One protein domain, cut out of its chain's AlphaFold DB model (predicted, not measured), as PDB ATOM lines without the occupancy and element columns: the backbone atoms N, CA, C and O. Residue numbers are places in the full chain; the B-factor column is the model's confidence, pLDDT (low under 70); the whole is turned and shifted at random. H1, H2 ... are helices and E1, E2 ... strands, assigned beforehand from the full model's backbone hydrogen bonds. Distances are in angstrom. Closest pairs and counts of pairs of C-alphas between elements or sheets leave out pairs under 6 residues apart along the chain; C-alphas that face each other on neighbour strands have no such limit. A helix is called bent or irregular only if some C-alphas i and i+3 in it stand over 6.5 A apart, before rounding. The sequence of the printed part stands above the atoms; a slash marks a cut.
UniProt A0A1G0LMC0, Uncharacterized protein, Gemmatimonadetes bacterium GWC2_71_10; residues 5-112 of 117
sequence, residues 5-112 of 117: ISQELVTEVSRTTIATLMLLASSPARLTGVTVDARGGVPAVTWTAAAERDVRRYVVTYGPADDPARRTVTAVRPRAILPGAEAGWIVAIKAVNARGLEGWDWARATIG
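This is residues 5 to 112 of the 117 residues of an uncharacterized protein of Gemmatimonadetes bacterium GWC2_71_10 (UniProt A0A1G0LMC0). A small sandwich of two antiparallel sheets, four strands facing three with the strands crossed, carries one long helix, H1, that sticks out from one end like a handle; its residues 5 to 22 stand free. The helix makes much of the length of the rod-like outline of 67 by 31 by 19 A, while the body without the free stretch spans 38 by 24 by 17 A. The printed part has 108 residues, with H1 followed by E1 to E7 along the chain, the sheets running E4, E3, E6, E7 and E1, E2, E5. The class is mixed, helices and strands, and the whole is loose, with a radius of gyration of the C-alphas of 17.6 A.

H1 holds residues 5 to 26 and is 32.4 A long, from C-alpha 5 at (491.123, 257.300, 384.701) to C-alpha 26 at (494.022, 289.595, 383.851). It is neither bent nor irregular, but only just: C-alphas 5 and 8 are 6.2 A apart. E1 is residues 35 to 37 and E2 residues 44 to 46. E3, residues 55 to 63, is the longest strand by residues and measures 24.5 A. E4 is residues 71 to 75, 13.3 A long, and E5 is residues 79 to 81. E6, residues 90 to 97, measures 23.5 A. E7, residues 107 to 110, ends with C-alpha 110 at (471.310, 306.188, 380.281).

In H1, 16 of 18 O i to N i+4 pairs are within hydrogen-bond range, and the helix is on neither sheet. In the smaller sheet, E1 and E2 form a hairpin, with N 35 and O 46 at 2.9 A. E2 and E5 are antiparallel, with N 45 and O 80 at 2.9 A. The larger sheet is twisted, with E4 and E7 as edge strands. E3 and E4 form a hairpin, with N 60 and O 73 at 2.9 A. E3 and E6 are antiparallel at 162 degrees, with N 61 and O 92 at 2.8 A. E6 and E7 form a hairpin, with N 91 and O 109 at 2.8 A. The two sheets make a sandwich, two sheets face to face: the facing parts are 9.4 A centre to centre and the strands stand at 44 degrees. Between the sheets, the closest C-alphas of E1 and E7 are those of Thr 35 and Ala 109, 7.0 A apart.

The C-alphas of Ile 5 and Gly 40, the two farthest apart, are 68.0 A apart. The printed part has no cut. The link E4 to E5 is tight, the others are short, and no link is long. The mean pLDDT of the printed part is 86.7; residues 5 to 25 and residue 40 are under 70.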
ATOM      1  N   ILE A   5     491.952 256.478 385.608       51.19
ATOM      2  CA  ILE A   5     491.123 257.300 384.701       51.19
ATOM      3  C   ILE A   5     490.622 258.589 385.387       51.19
ATOM      4  O   ILE A   5     490.472 259.623 384.741       51.19
ATOM      5  N   SER A   6     490.428 258.576 386.711       43.28
ATOM      6  CA  SER A   6     489.891 259.737 387.438       43.28
ATOM      7  C   SER A   6     490.903 260.863 387.690       43.28
ATOM      8  O   SER A   6     490.480 261.970 388.009       43.28
ATOM      9  N   GLN A   7     492.215 260.641 387.550       50.34
ATOM     10  CA  GLN A   7     493.206 261.693 387.840       50.34
ATOM     11  C   GLN A   7     493.552 262.575 386.628       50.34
ATOM     12  O   GLN A   7     493.832 263.762 386.805       50.34
ATOM     13  N   GLU A   8     493.457 262.065 385.395       51.47
ATOM     14  CA  GLU A   8     493.683 262.883 384.188       51.47
ATOM     15  C   GLU A   8     492.555 263.899 383.952       51.47
ATOM     16  O   GLU A   8     492.823 265.075 383.703       51.47
ATOM     17  N   LEU A   9     491.291 263.490 384.119       50.31
ATOM     18  CA  LEU A   9     490.136 264.375 383.915       50.31
ATOM     19  C   LEU A   9     490.055 265.495 384.970       50.31
ATOM     20  O   LEU A   9     489.655 266.615 384.658       50.31
ATOM     21  N   VAL A  10     490.502 265.233 386.202       52.62
ATOM     22  CA  VAL A  10     490.579 266.252 387.266       52.62
ATOM     23  C   VAL A  10     491.723 267.241 387.013       52.62
ATOM     24  O   VAL A  10     491.597 268.427 387.332       52.62
ATOM     25  N   THR A  11     492.811 266.798 386.377       52.16
ATOM     26  CA  THR A  11     493.963 267.654 386.056       52.16
ATOM     27  C   THR A  11     493.624 268.668 384.956       52.16
ATOM     28  O   THR A  11     493.926 269.855 385.094       52.16
ATOM     29  N   GLU A  12     492.916 268.251 383.905       53.72
ATOM     30  CA  GLU A  12     492.588 269.134 382.773       53.72
ATOM     31  C   GLU A  12     491.445 270.125 383.069       53.72
ATOM     32  O   GLU A  12     491.495 271.283 382.634       53.72
ATOM     33  N   VAL A  13     490.462 269.741 383.896       55.88
ATOM     34  CA  VAL A  13     489.431 270.680 384.384       55.88
ATOM     35  C   VAL A  13     490.051 271.724 385.317       55.88
ATOM     36  O   VAL A  13     489.739 272.914 385.210       55.88
ATOM     37  N   SER A  14     490.987 271.318 386.180       51.94
ATOM     38  CA  SER A  14     491.700 272.239 387.073       51.94
ATOM     39  C   SER A  14     492.556 273.242 386.293       51.94
ATOM     40  O   SER A  14     492.517 274.440 386.582       51.94
ATOM     41  N   ARG A  15     493.269 272.796 385.248       53.28
ATOM     42  CA  ARG A  15     494.093 273.668 384.392       53.28
ATOM     43  C   ARG A  15     493.243 274.704 383.651       53.28
ATOM     44  O   ARG A  15     493.568 275.892 383.663       53.28
ATOM     45  N   THR A  16     492.123 274.269 383.074       54.53
ATOM     46  CA  THR A  16     491.164 275.138 382.370       54.53
ATOM     47  C   THR A  16     490.512 276.157 383.312       54.53
ATOM     48  O   THR A  16     490.348 277.329 382.961       54.53
ATOM     49  N   THR A  17     490.201 275.747 384.545       57.88
ATOM     50  CA  THR A  17     489.614 276.627 385.569       57.88
ATOM     51  C   THR A  17     490.608 277.699 386.020       57.88
ATOM     52  O   THR A  17     490.249 278.874 386.087       57.88
ATOM     53  N   ILE A  18     491.878 277.339 386.244       52.31
ATOM     54  CA  ILE A  18     492.934 278.305 386.588       52.31
ATOM     55  C   ILE A  18     493.181 279.277 385.430       52.31
ATOM     56  O   ILE A  18     493.293 280.474 385.670       52.31
ATOM     57  N   ALA A  19     493.214 278.809 384.179       54.94
ATOM     58  CA  ALA A  19     493.375 279.682 383.015       54.94
ATOM     59  C   ALA A  19     492.223 280.696 382.884       54.94
ATOM     60  O   ALA A  19     492.461 281.866 382.588       54.94
ATOM     61  N   THR A  20     490.989 280.278 383.176       57.00
ATOM     62  CA  THR A  20     489.806 281.154 383.146       57.00
ATOM     63  C   THR A  20     489.815 282.161 384.301       57.00
ATOM     64  O   THR A  20     489.558 283.346 384.086       57.00
ATOM     65  N   LEU A  21     490.191 281.733 385.514       57.00
ATOM     66  CA  LEU A  21     490.378 282.625 386.665       57.00
ATOM     67  C   LEU A  21     491.511 283.629 386.425       57.00
ATOM     68  O   LEU A  21     491.353 284.809 386.720       57.00
ATOM     69  N   MET A  22     492.622 283.188 385.832       60.75
ATOM     70  CA  MET A  22     493.728 284.057 385.431       60.75
ATOM     71  C   MET A  22     493.304 285.040 384.344       60.75
ATOM     72  O   MET A  22     493.718 286.191 384.403       60.75
ATOM     73  N   LEU A  23     492.475 284.642 383.375       58.19
ATOM     74  CA  LEU A  23     491.960 285.534 382.332       58.19
ATOM     75  C   LEU A  23     491.029 286.611 382.910       58.19
ATOM     76  O   LEU A  23     491.153 287.779 382.539       58.19
ATOM     77  N   LEU A  24     490.149 286.242 383.847       62.50
ATOM     78  CA  LEU A  24     489.305 287.190 384.583       62.50
ATOM     79  C   LEU A  24     490.147 288.127 385.454       62.50
ATOM     80  O   LEU A  24     489.951 289.335 385.400       62.50
ATOM     81  N   ALA A  25     491.132 287.592 386.181       63.03
ATOM     82  CA  ALA A  25     492.083 288.382 386.961       63.03
ATOM     83  C   ALA A  25     493.000 289.253 386.082       63.03
ATOM     84  O   ALA A  25     493.513 290.274 386.531       63.03
ATOM     85  N   SER A  26     493.214 288.858 384.825       75.00
ATOM     86  CA  SER A  26     494.022 289.595 383.851       75.00
ATOM     87  C   SER A  26     493.219 290.624 383.067       75.00
ATOM     88  O   SER A  26     493.834 291.406 382.338       75.00
ATOM     89  N   SER A  27     491.889 290.617 383.173       84.50
ATOM     90  CA  SER A  27     490.990 291.565 382.515       84.50
ATOM     91  C   SER A  27     490.630 292.691 383.485       84.50
ATOM     92  O   SER A  27     490.448 292.423 384.670       84.50
ATOM     93  N   PRO A  28     490.505 293.945 383.019       91.19
ATOM     94  CA  PRO A  28     490.101 295.041 383.894       91.19
ATOM     95  C   PRO A  28     488.755 294.781 384.585       91.19
ATOM     96  O   PRO A  28     487.818 294.261 383.973       91.19
ATOM     97  N   ALA A  29     488.635 295.193 385.842       91.62
ATOM     98  CA  ALA A  29     487.374 295.179 386.559       91.62
ATOM     99  C   ALA A  29     486.351 296.139 385.931       91.62
ATOM    100  O   ALA A  29     486.672 297.076 385.188       91.62
ATOM    101  N   ARG A  30     485.080 295.908 386.269       95.12
ATOM    102  CA  ARG A  30     483.981 296.795 385.891       95.12
ATOM    103  C   ARG A  30     484.217 298.202 386.446       95.12
ATOM    104  O   ARG A  30     484.483 298.377 387.634       95.12
ATOM    105  N   LEU A  31     484.047 299.208 385.592       96.31
ATOM    106  CA  LEU A  31     484.182 300.615 385.972       96.31
ATOM    107  C   LEU A  31     483.027 301.078 386.870       96.31
ATOM    108  O   LEU A  31     481.910 300.555 386.819       96.31
ATOM    109  N   THR A  32     483.294 302.105 387.670       96.81
ATOM    110  CA  THR A  32     482.341 302.706 388.611       96.81
ATOM    111  C   THR A  32     482.213 304.212 388.372       96.81
ATOM    112  O   THR A  32     482.941 304.789 387.560       96.81
ATOM    113  N   GLY A  33     481.242 304.857 389.031       96.31
ATOM    114  CA  GLY A  33     481.073 306.314 388.974       96.31
ATOM    115  C   GLY A  33     480.679 306.860 387.598       96.31
ATOM    116  O   GLY A  33     481.080 307.969 387.255       96.31
ATOM    117  N   VAL A  34     479.952 306.078 386.790       96.94
ATOM    118  CA  VAL A  34     479.518 306.511 385.455       96.94
ATOM    119  C   VAL A  34     478.445 307.591 385.577       96.94
ATOM    120  O   VAL A  34     477.359 307.329 386.092       96.94
ATOM    121  N   THR A  35     478.736 308.770 385.040       96.19
ATOM    122  CA  THR A  35     477.833 309.926 385.015       96.19
ATOM    123  C   THR A  35     477.763 310.483 383.604       96.19
ATOM    124  O   THR A  35     478.796 310.654 382.955       96.19
ATOM    125  N   VAL A  36     476.552 310.788 383.139       95.06
ATOM    126  CA  VAL A  36     476.317 311.452 381.854       95.06
ATOM    127  C   VAL A  36     475.924 312.902 382.106       95.06
ATOM    128  O   VAL A  36     474.995 313.175 382.863       95.06
ATOM    129  N   ASP A  37     476.613 313.820 381.440       92.38
ATOM    130  CA  ASP A  37     476.235 315.222 381.331       92.38
ATOM    131  C   ASP A  37     475.666 315.478 379.931       92.38
ATOM    132  O   ASP A  37     476.343 315.262 378.926       92.38
ATOM    133  N   ALA A  38     474.407 315.904 379.868       87.50
ATOM    134  CA  ALA A  38     473.679 316.159 378.622       87.50
ATOM    135  C   ALA A  38     473.075 317.577 378.579       87.50
ATOM    136  O   ALA A  38     472.166 317.854 377.796       87.50
ATOM    137  N   ARG A  39     473.540 318.487 379.444       81.69
ATOM    138  CA  ARG A  39     472.966 319.831 379.578       81.69
ATOM    139  C   ARG A  39     473.437 320.740 378.437       81.69
ATOM    140  O   ARG A  39     474.592 321.142 378.394       81.69
ATOM    141  N   GLY A  40     472.520 321.092 377.531       68.19
ATOM    142  CA  GLY A  40     472.664 322.221 376.596       68.19
ATOM    143  C   GLY A  40     473.782 322.118 375.548       68.19
ATOM    144  O   GLY A  40     474.111 323.124 374.924       68.19
ATOM    145  N   GLY A  41     474.366 320.935 375.342       82.44
ATOM    146  CA  GLY A  41     475.491 320.726 374.429       82.44
ATOM    147  C   GLY A  41     475.659 319.266 374.012       82.44
ATOM    148  O   GLY A  41     474.777 318.439 374.234       82.44
ATOM    149  N   VAL A  42     476.799 318.945 373.388       90.00
ATOM    150  CA  VAL A  42     477.118 317.558 373.012       90.00
ATOM    151  C   VAL A  42     477.285 316.726 374.288       90.00
ATOM    152  O   VAL A  42     478.162 317.071 375.086       90.00
ATOM    153  N   PRO A  43     476.507 315.641 374.481       94.44
ATOM    154  CA  PRO A  43     476.590 314.856 375.701       94.44
ATOM    155  C   PRO A  43     478.003 314.333 375.954       94.44
ATOM    156  O   PRO A  43     478.741 313.983 375.028       94.44
ATOM    157  N   ALA A  44     478.380 314.256 377.221       95.62
ATOM    158  CA  ALA A  44     479.640 313.693 377.665       95.62
ATOM    159  C   ALA A  44     479.389 312.680 378.775       95.62
ATOM    160  O   ALA A  44     478.479 312.830 379.585       95.62
ATOM    161  N   VAL A  45     480.226 311.654 378.836       97.44
ATOM    162  CA  VAL A  45     480.210 310.677 379.920       97.44
ATOM    163  C   VAL A  45     481.551 310.688 380.634       97.44
ATOM    164  O   VAL A  45     482.606 310.782 380.002       97.44
ATOM    165  N   THR A  46     481.508 310.614 381.958       98.06
ATOM    166  CA  THR A  46     482.666 310.504 382.849       98.06
ATOM    167  C   THR A  46     482.531 309.268 383.716       98.06
ATOM    168  O   THR A  46     481.418 308.821 383.981       98.06
ATOM    169  N   TRP A  47     483.653 308.720 384.165       98.19
ATOM    170  CA  TRP A  47     483.687 307.572 385.068       98.19
ATOM    171  C   TRP A  47     484.870 307.674 386.033       98.19
ATOM    172  O   TRP A  47     485.738 308.532 385.880       98.19
ATOM    173  N   THR A  48     484.927 306.807 387.039       98.06
ATOM    174  CA  THR A  48     486.123 306.644 387.870       98.06
ATOM    175  C   THR A  48     487.165 305.836 387.097       98.06
ATOM    176  O   THR A  48     486.839 304.812 386.499       98.06
ATOM    177  N   ALA A  49     488.422 306.292 387.085       94.31
ATOM    178  CA  ALA A  49     489.508 305.560 386.434       94.31
ATOM    179  C   ALA A  49     489.636 304.133 386.997       94.31
ATOM    180  O   ALA A  49     489.417 303.915 388.189       94.31
ATOM    181  N   ALA A  50     490.002 303.180 386.138       93.44
ATOM    182  CA  ALA A  50     490.255 301.806 386.563       93.44
ATOM    183  C   ALA A  50     491.363 301.758 387.632       93.44
ATOM    184  O   ALA A  50     492.320 302.535 387.573       93.44
ATOM    185  N   ALA A  51     491.232 300.856 388.607       91.56
ATOM    186  CA  ALA A  51     492.224 300.697 389.674       91.56
ATOM    187  C   ALA A  51     493.517 300.040 389.154       91.56
ATOM    188  O   ALA A  51     494.604 300.225 389.706       91.56
ATOM    189  N   GLU A  52     493.394 299.276 388.075       93.06
ATOM    190  CA  GLU A  52     494.460 298.558 387.407       93.06
ATOM    191  C   GLU A  52     495.392 299.515 386.660       93.06
ATOM    192  O   GLU A  52     494.992 300.310 385.807       93.06
ATOM    193  N   ARG A  53     496.687 299.400 386.955       93.06
ATOM    194  CA  ARG A  53     497.730 300.285 386.412       93.06
ATOM    195  C   ARG A  53     498.066 300.014 384.947       93.06
ATOM    196  O   ARG A  53     498.722 300.837 384.314       93.06
ATOM    197  N   ASP A  54     497.675 298.857 384.420       94.38
ATOM    198  CA  ASP A  54     497.955 298.451 383.044       94.38
ATOM    199  C   ASP A  54     496.852 298.864 382.055       94.38
ATOM    200  O   ASP A  54     496.985 298.579 380.864       94.38
ATOM    201  N   VAL A  55     495.808 299.581 382.494       96.44
ATOM    202  CA  VAL A  55     494.771 300.136 381.610       96.44
ATOM    203  C   VAL A  55     495.346 301.209 380.685       96.44
ATOM    204  O   VAL A  55     496.023 302.141 381.115       96.44
ATOM    205  N   ARG A  56     495.083 301.070 379.379       97.62
ATOM    206  CA  ARG A  56     495.615 301.956 378.324       97.62
ATOM    207  C   ARG A  56     494.549 302.772 377.620       97.62
ATOM    208  O   ARG A  56     494.833 303.873 377.156       97.62
ATOM    209  N   ARG A  57     493.344 302.228 377.500       98.25
ATOM    210  CA  ARG A  57     492.220 302.896 376.848       98.25
ATOM    211  C   ARG A  57     490.902 302.391 377.407       98.25
ATOM    212  O   ARG A  57     490.852 301.391 378.116       98.25
ATOM    213  N   TYR A  58     489.842 303.073 377.023       98.44
ATOM    214  CA  TYR A  58     488.467 302.734 377.317       98.44
ATOM    215  C   TYR A  58     487.698 302.667 376.007       98.44
ATOM    216  O   TYR A  58     487.874 303.526 375.139       98.44
ATOM    217  N   VAL A  59     486.854 301.651 375.875       98.25
ATOM    218  CA  VAL A  59     485.888 301.541 374.784       98.25
ATOM    219  C   VAL A  59     484.555 302.022 375.322       98.25
ATOM    220  O   VAL A  59     484.090 301.520 376.346       98.25
ATOM    221  N   VAL A  60     483.966 303.002 374.643       98.50
ATOM    222  CA  VAL A  60     482.653 303.554 374.963       98.50
ATOM    223  C   VAL A  60     481.738 303.289 373.783       98.50
ATOM    224  O   VAL A  60     482.002 303.776 372.684       98.50
ATOM    225  N   THR A  61     480.666 302.544 374.002       98.44
ATOM    226  CA  THR A  61     479.610 302.350 373.011       98.44
ATOM    227  C   THR A  61     478.358 303.088 373.446       98.44
ATOM    228  O   THR A  61     478.111 303.247 374.644       98.44
ATOM    229  N   TYR A  62     477.587 303.584 372.488       98.25
ATOM    230  CA  TYR A  62     476.331 304.251 372.778       98.25
ATOM    231  C   TYR A  62     475.352 304.167 371.614       98.25
ATOM    232  O   TYR A  62     475.742 304.200 370.444       98.25
ATOM    233  N   GLY A  63     474.071 304.081 371.951       98.00
ATOM    234  CA  GLY A  63     472.997 303.913 370.985       98.00
ATOM    235  C   GLY A  63     471.640 303.685 371.653       98.00
ATOM    236  O   GLY A  63     471.566 303.611 372.885       98.00
ATOM    237  N   PRO A  64     470.556 303.603 370.867       97.38
ATOM    238  CA  PRO A  64     469.230 303.279 371.386       97.38
ATOM    239  C   PRO A  64     469.172 301.842 371.933       97.38
ATOM    240  O   PRO A  64     470.096 301.056 371.754       97.38
ATOM    241  N   ALA A  65     468.095 301.482 372.633       94.38
ATOM    242  CA  ALA A  65     467.997 300.189 373.319       94.38
ATOM    243  C   ALA A  65     468.025 298.963 372.380       94.38
ATOM    244  O   ALA A  65     468.483 297.899 372.789       94.38
ATOM    245  N   ASP A  66     467.559 299.116 371.140       96.44
ATOM    246  CA  ASP A  66     467.595 298.102 370.078       96.44
ATOM    247  C   ASP A  66     468.977 297.971 369.416       96.44
ATOM    248  O   ASP A  66     469.291 296.930 368.843       96.44
ATOM    249  N   ASP A  67     469.818 299.000 369.531       97.00
ATOM    250  CA  ASP A  67     471.168 299.054 368.968       97.00
ATOM    251  C   ASP A  67     472.122 299.840 369.898       97.00
ATOM    252  O   ASP A  67     472.597 300.930 369.558       97.00
ATOM    253  N   PRO A  68     472.422 299.327 371.110       92.75
ATOM    254  CA  PRO A  68     473.167 300.067 372.138       92.75
ATOM    255  C   PRO A  68     474.648 300.282 371.788       92.75
ATOM    256  O   PRO A  68     475.357 301.014 372.483       92.75
ATOM    257  N   ALA A  69     475.126 299.644 370.716       96.31
ATOM    258  CA  ALA A  69     476.474 299.796 370.186       96.31
ATOM    259  C   ALA A  69     476.527 300.532 368.837       96.31
ATOM    260  O   ALA A  69     477.586 300.542 368.207       96.31
ATOM    261  N   ARG A  70     475.430 301.201 368.437       97.88
ATOM    262  CA  ARG A  70     475.321 301.986 367.197       97.88
ATOM    263  C   ARG A  70     476.545 302.850 366.919       97.88
ATOM    264  O   ARG A  70     476.964 303.016 365.775       97.88
ATOM    265  N   ARG A  71     477.098 303.455 367.970       98.12
ATOM    266  CA  ARG A  71     478.308 304.271 367.917       98.12
ATOM    267  C   ARG A  71     479.333 303.755 368.910       98.12
ATOM    268  O   ARG A  71     478.992 303.305 369.999       98.12
ATOM    269  N   THR A  72     480.604 303.880 368.539       98.19
ATOM    270  CA  THR A  72     481.745 303.534 369.390       98.19
ATOM    271  C   THR A  72     482.778 304.650 369.354       98.19
ATOM    272  O   THR A  72     483.110 305.164 368.286       98.19
ATOM    273  N   VAL A  73     483.312 305.014 370.516       98.00
ATOM    274  CA  VAL A  73     484.459 305.915 370.654       98.00
ATOM    275  C   VAL A  73     485.492 305.309 371.598       98.00
ATOM    276  O   VAL A  73     485.164 304.581 372.534       98.00
ATOM    277  N   THR A  74     486.761 305.617 371.348       98.12
ATOM    278  CA  THR A  74     487.870 305.233 372.229       98.12
ATOM    279  C   THR A  74     488.329 306.446 373.026       98.12
ATOM    280  O   THR A  74     488.541 307.518 372.460       98.12
ATOM    281  N   ALA A  75     488.523 306.275 374.331       98.00
ATOM    282  CA  ALA A  75     489.049 307.306 375.217       98.00
ATOM    283  C   ALA A  75     490.325 306.830 375.921       98.00
ATOM    284  O   ALA A  75     490.458 305.663 376.270       98.00
ATOM    285  N   VAL A  76     491.264 307.746 376.165       97.75
ATOM    286  CA  VAL A  76     492.497 307.487 376.945       97.75
ATOM    287  C   VAL A  76     492.454 308.104 378.346       97.75
ATOM    288  O   VAL A  76     493.347 307.904 379.161       97.75
ATOM    289  N   ARG A  77     491.401 308.868 378.636       97.62
ATOM    290  CA  ARG A  77     491.101 309.482 379.934       97.62
ATOM    291  C   ARG A  77     489.717 309.015 380.384       97.62
ATOM    292  O   ARG A  77     488.959 308.560 379.528       97.62
ATOM    293  N   PRO A  78     489.360 309.146 381.675       97.94
ATOM    294  CA  PRO A  78     488.068 308.698 382.191       97.94
ATOM    295  C   PRO A  78     486.904 309.647 381.824       97.94
ATOM    296  O   PRO A  78     486.113 310.079 382.662       97.94
ATOM    297  N   ARG A  79     486.856 310.041 380.548       98.06
ATOM    298  CA  ARG A  79     485.871 310.932 379.945       98.06
ATOM    299  C   ARG A  79     485.803 310.700 378.439       98.06
ATOM    300  O   ARG A  79     486.845 310.628 377.785       98.06
ATOM    301  N   ALA A  80     484.596 310.702 377.884       97.94
ATOM    302  CA  ALA A  80     484.347 310.702 376.447       97.94
ATOM    303  C   ALA A  80     483.236 311.695 376.085       97.94
ATOM    304  O   ALA A  80     482.290 311.883 376.845       97.94
ATOM    305  N   ILE A  81     483.363 312.325 374.918       97.00
ATOM    306  CA  ILE A  81     482.264 313.055 374.278       97.00
ATOM    307  C   ILE A  81     481.456 312.044 373.460       97.00
ATOM    308  O   ILE A  81     482.042 311.125 372.883       97.00
ATOM    309  N   LEU A  82     480.141 312.228 373.384       96.81
ATOM    310  CA  LEU A  82     479.198 311.341 372.704       96.81
ATOM    311  C   LEU A  82     478.477 312.092 371.565       96.81
ATOM    312  O   LEU A  82     477.327 312.511 371.717       96.81
ATOM    313  N   PRO A  83     479.140 312.325 370.415       95.00
ATOM    314  CA  PRO A  83     478.539 313.050 369.302       95.00
ATOM    315  C   PRO A  83     477.269 312.381 368.778       95.00
ATOM    316  O   PRO A  83     477.275 311.196 368.442       95.00
ATOM    317  N   GLY A  84     476.202 313.168 368.640       93.06
ATOM    318  CA  GLY A  84     474.918 312.698 368.113       93.06
ATOM    319  C   GLY A  84     474.228 311.666 369.002       93.06
ATOM    320  O   GLY A  84     473.430 310.890 368.495       93.06
ATOM    321  N   ALA A  85     474.583 311.613 370.287       94.81
ATOM    322  CA  ALA A  85     473.859 310.817 371.257       94.81
ATOM    323  C   ALA A  85     472.582 311.545 371.691       94.81
ATOM    324  O   ALA A  85     472.589 312.764 371.870       94.81
ATOM    325  N   GLU A  86     471.498 310.795 371.864       93.44
ATOM    326  CA  GLU A  86     470.177 311.341 372.173       93.44
ATOM    327  C   GLU A  86     469.713 310.912 373.568       93.44
ATOM    328  O   GLU A  86     470.229 309.967 374.167       93.44
ATOM    329  N   ALA A  87     468.706 311.612 374.088       92.81
ATOM    330  CA  ALA A  87     468.042 311.237 375.326       92.81
ATOM    331  C   ALA A  87     467.483 309.806 375.252       92.81
ATOM    332  O   ALA A  87     466.922 309.394 374.239       92.81
ATOM    333  N   GLY A  88     467.621 309.047 376.338       93.38
ATOM    334  CA  GLY A  88     467.165 307.658 376.421       93.38
ATOM    335  C   GLY A  88     468.126 306.633 375.813       93.38
ATOM    336  O   GLY A  88     467.931 305.437 376.021       93.38
ATOM    337  N   TRP A  89     469.184 307.062 375.116       96.38
ATOM    338  CA  TRP A  89     470.215 306.140 374.643       96.38
ATOM    339  C   TRP A  89     471.015 305.557 375.808       96.38
ATOM    340  O   TRP A  89     471.226 306.196 376.843       96.38
ATOM    341  N   ILE A  90     471.486 304.332 375.611       97.50
ATOM    342  CA  ILE A  90     472.336 303.609 376.546       97.50
ATOM    343  C   ILE A  90     473.783 303.931 376.204       97.50
ATOM    344  O   ILE A  90     474.172 303.906 375.040       97.50
ATOM    345  N   VAL A  91     474.586 304.205 377.224       98.00
ATOM    346  CA  VAL A  91     476.040 304.333 377.143       98.00
ATOM    347  C   VAL A  91     476.650 303.177 377.918       98.00
ATOM    348  O   VAL A  91     476.273 302.937 379.065       98.00
ATOM    349  N   ALA A  92     477.598 302.468 377.314       98.12
ATOM    350  CA  ALA A  92     478.322 301.365 377.929       98.12
ATOM    351  C   ALA A  92     479.832 301.585 377.806       98.12
ATOM    352  O   ALA A  92     480.328 301.993 376.758       98.12
ATOM    353  N   ILE A  93     480.575 301.334 378.883       98.44
ATOM    354  CA  ILE A  93     482.016 301.589 378.959       98.44
ATOM    355  C   ILE A  93     482.729 300.379 379.549       98.44
ATOM    356  O   ILE A  93     482.279 299.808 380.545       98.44
ATOM    357  N   LYS A  94     483.886 300.037 378.984       97.31
ATOM    358  CA  LYS A  94     484.838 299.099 379.586       97.31
ATOM    359  C   LYS A  94     486.274 299.569 379.401       97.31
ATOM    360  O   LYS A  94     486.598 300.270 378.440       97.31
ATOM    361  N   ALA A  95     487.136 299.180 380.331       97.94
ATOM    362  CA  ALA A  95     488.570 299.406 380.228       97.94
ATOM    363  C   ALA A  95     489.232 298.344 379.344       97.94
ATOM    364  O   ALA A  95     488.741 297.223 379.223       97.94
ATOM    365  N   VAL A  96     490.364 298.710 378.748       97.19
ATOM    366  CA  VAL A  96     491.226 297.814 377.979       97.19
ATOM    367  C   VAL A  96     492.664 297.990 378.442       97.19
ATOM    368  O   VAL A  96     493.187 299.112 378.474       97.19
ATOM    369  N   ASN A  97     493.311 296.887 378.805       95.62
ATOM    370  CA  ASN A  97     494.676 296.910 379.319       95.62
ATOM    371  C   ASN A  97     495.754 296.861 378.229       95.62
ATOM    372  O   ASN A  97     495.479 296.823 377.029       95.62
ATOM    373  N   ALA A  98     497.014 296.868 378.662       95.12
ATOM    374  CA  ALA A  98     498.194 296.830 377.807       95.12
ATOM    375  C   ALA A  98     498.306 295.548 376.968       95.12
ATOM    376  O   ALA A  98     498.966 295.566 375.934       95.12
ATOM    377  N   ARG A  99     497.646 294.459 377.386       92.56
ATOM    378  CA  ARG A  99     497.543 293.202 376.629       92.56
ATOM    379  C   ARG A  99     496.402 293.225 375.604       92.56
ATOM    380  O   ARG A  99     496.244 292.270 374.856       92.56
ATOM    381  N   GLY A 100     495.600 294.290 375.572       92.94
ATOM    382  CA  GLY A 100     494.413 294.384 374.725       92.94
ATOM    383  C   GLY A 100     493.190 293.658 375.286       92.94
ATOM    384  O   GLY A 100     492.181 293.593 374.592       92.94
ATOM    385  N   LEU A 101     493.254 293.147 376.521       93.25
ATOM    386  CA  LEU A 101     492.120 292.494 377.167       93.25
ATOM    387  C   LEU A 101     491.128 293.544 377.650       93.25
ATOM    388  O   LEU A 101     491.506 294.531 378.289       93.25
ATOM    389  N   GLU A 102     489.864 293.311 377.336       94.12
ATOM    390  CA  GLU A 102     488.757 294.178 377.696       94.12
ATOM    391  C   GLU A 102     488.143 293.735 379.024       94.12
ATOM    392  O   GLU A 102     488.177 292.554 379.367       94.12
ATOM    393  N   GLY A 103     487.576 294.679 379.774       92.44
ATOM    394  CA  GLY A 103     486.877 294.349 381.010       92.44
ATOM    395  C   GLY A 103     485.719 293.379 380.773       92.44
ATOM    396  O   GLY A 103     485.035 293.446 379.749       92.44
ATOM    397  N   TRP A 104     485.514 292.476 381.728       87.38
ATOM    398  CA  TRP A 104     484.563 291.365 381.612       87.38
ATOM    399  C   TRP A 104     483.092 291.792 381.747       87.38
ATOM    400  O   TRP A 104     482.205 291.067 381.302       87.38
ATOM    401  N   ASP A 105     482.822 292.971 382.316       90.75
ATOM    402  CA  ASP A 105     481.499 293.601 382.296       90.75
ATOM    403  C   ASP A 105     481.590 295.079 381.910       90.75
ATOM    404  O   ASP A 105     482.581 295.776 382.146       90.75
ATOM    405  N   TRP A 106     480.499 295.553 381.323       95.38
ATOM    406  CA  TRP A 106     480.299 296.934 380.947       95.38
ATOM    407  C   TRP A 106     479.671 297.724 382.095       95.38
ATOM    408  O   TRP A 106     478.599 297.394 382.618       95.38
ATOM    409  N   ALA A 107     480.277 298.861 382.416       97.00
ATOM    410  CA  ALA A 107     479.597 299.892 383.182       97.00
ATOM    411  C   ALA A 107     478.601 300.612 382.266       97.00
ATOM    412  O   ALA A 107     478.938 300.926 381.127       97.00
ATOM    413  N   ARG A 108     477.369 300.837 382.729       96.62
ATOM    414  CA  ARG A 108     476.277 301.364 381.898       96.62
ATOM    415  C   ARG A 108     475.603 302.561 382.554       96.62
ATOM    416  O   ARG A 108     475.491 302.597 383.778       96.62
ATOM    417  N   ALA A 109     475.133 303.490 381.734       96.00
ATOM    418  CA  ALA A 109     474.274 304.602 382.124       96.00
ATOM    419  C   ALA A 109     473.328 304.961 380.973       96.00
ATOM    420  O   ALA A 109     473.603 304.640 379.817       96.00
ATOM    421  N   THR A 110     472.234 305.648 381.284       95.50
ATOM    422  CA  THR A 110     471.310 306.188 380.281       95.50
ATOM    423  C   THR A 110     471.547 307.682 380.140       95.50
ATOM    424  O   THR A 110     471.762 308.378 381.133       95.50
ATOM    425  N   ILE A 111     471.493 308.189 378.914       93.06
ATOM    426  CA  ILE A 111     471.530 309.628 378.669       93.06
ATOM    427  C   ILE A 111     470.207 310.217 379.144       93.06
ATOM    428  O   ILE A 111     469.154 309.964 378.555       93.06
ATOM    429  N   GLY A 112     470.254 310.986 380.232       85.12
ATOM    430  CA  GLY A 112     469.087 311.695 380.736       85.12
ATOM    431  C   GLY A 112     468.563 312.658 379.674       85.12
ATOM    432  O   GLY A 112     469.313 313.486 379.157       85.12
TER     433      GLY A 112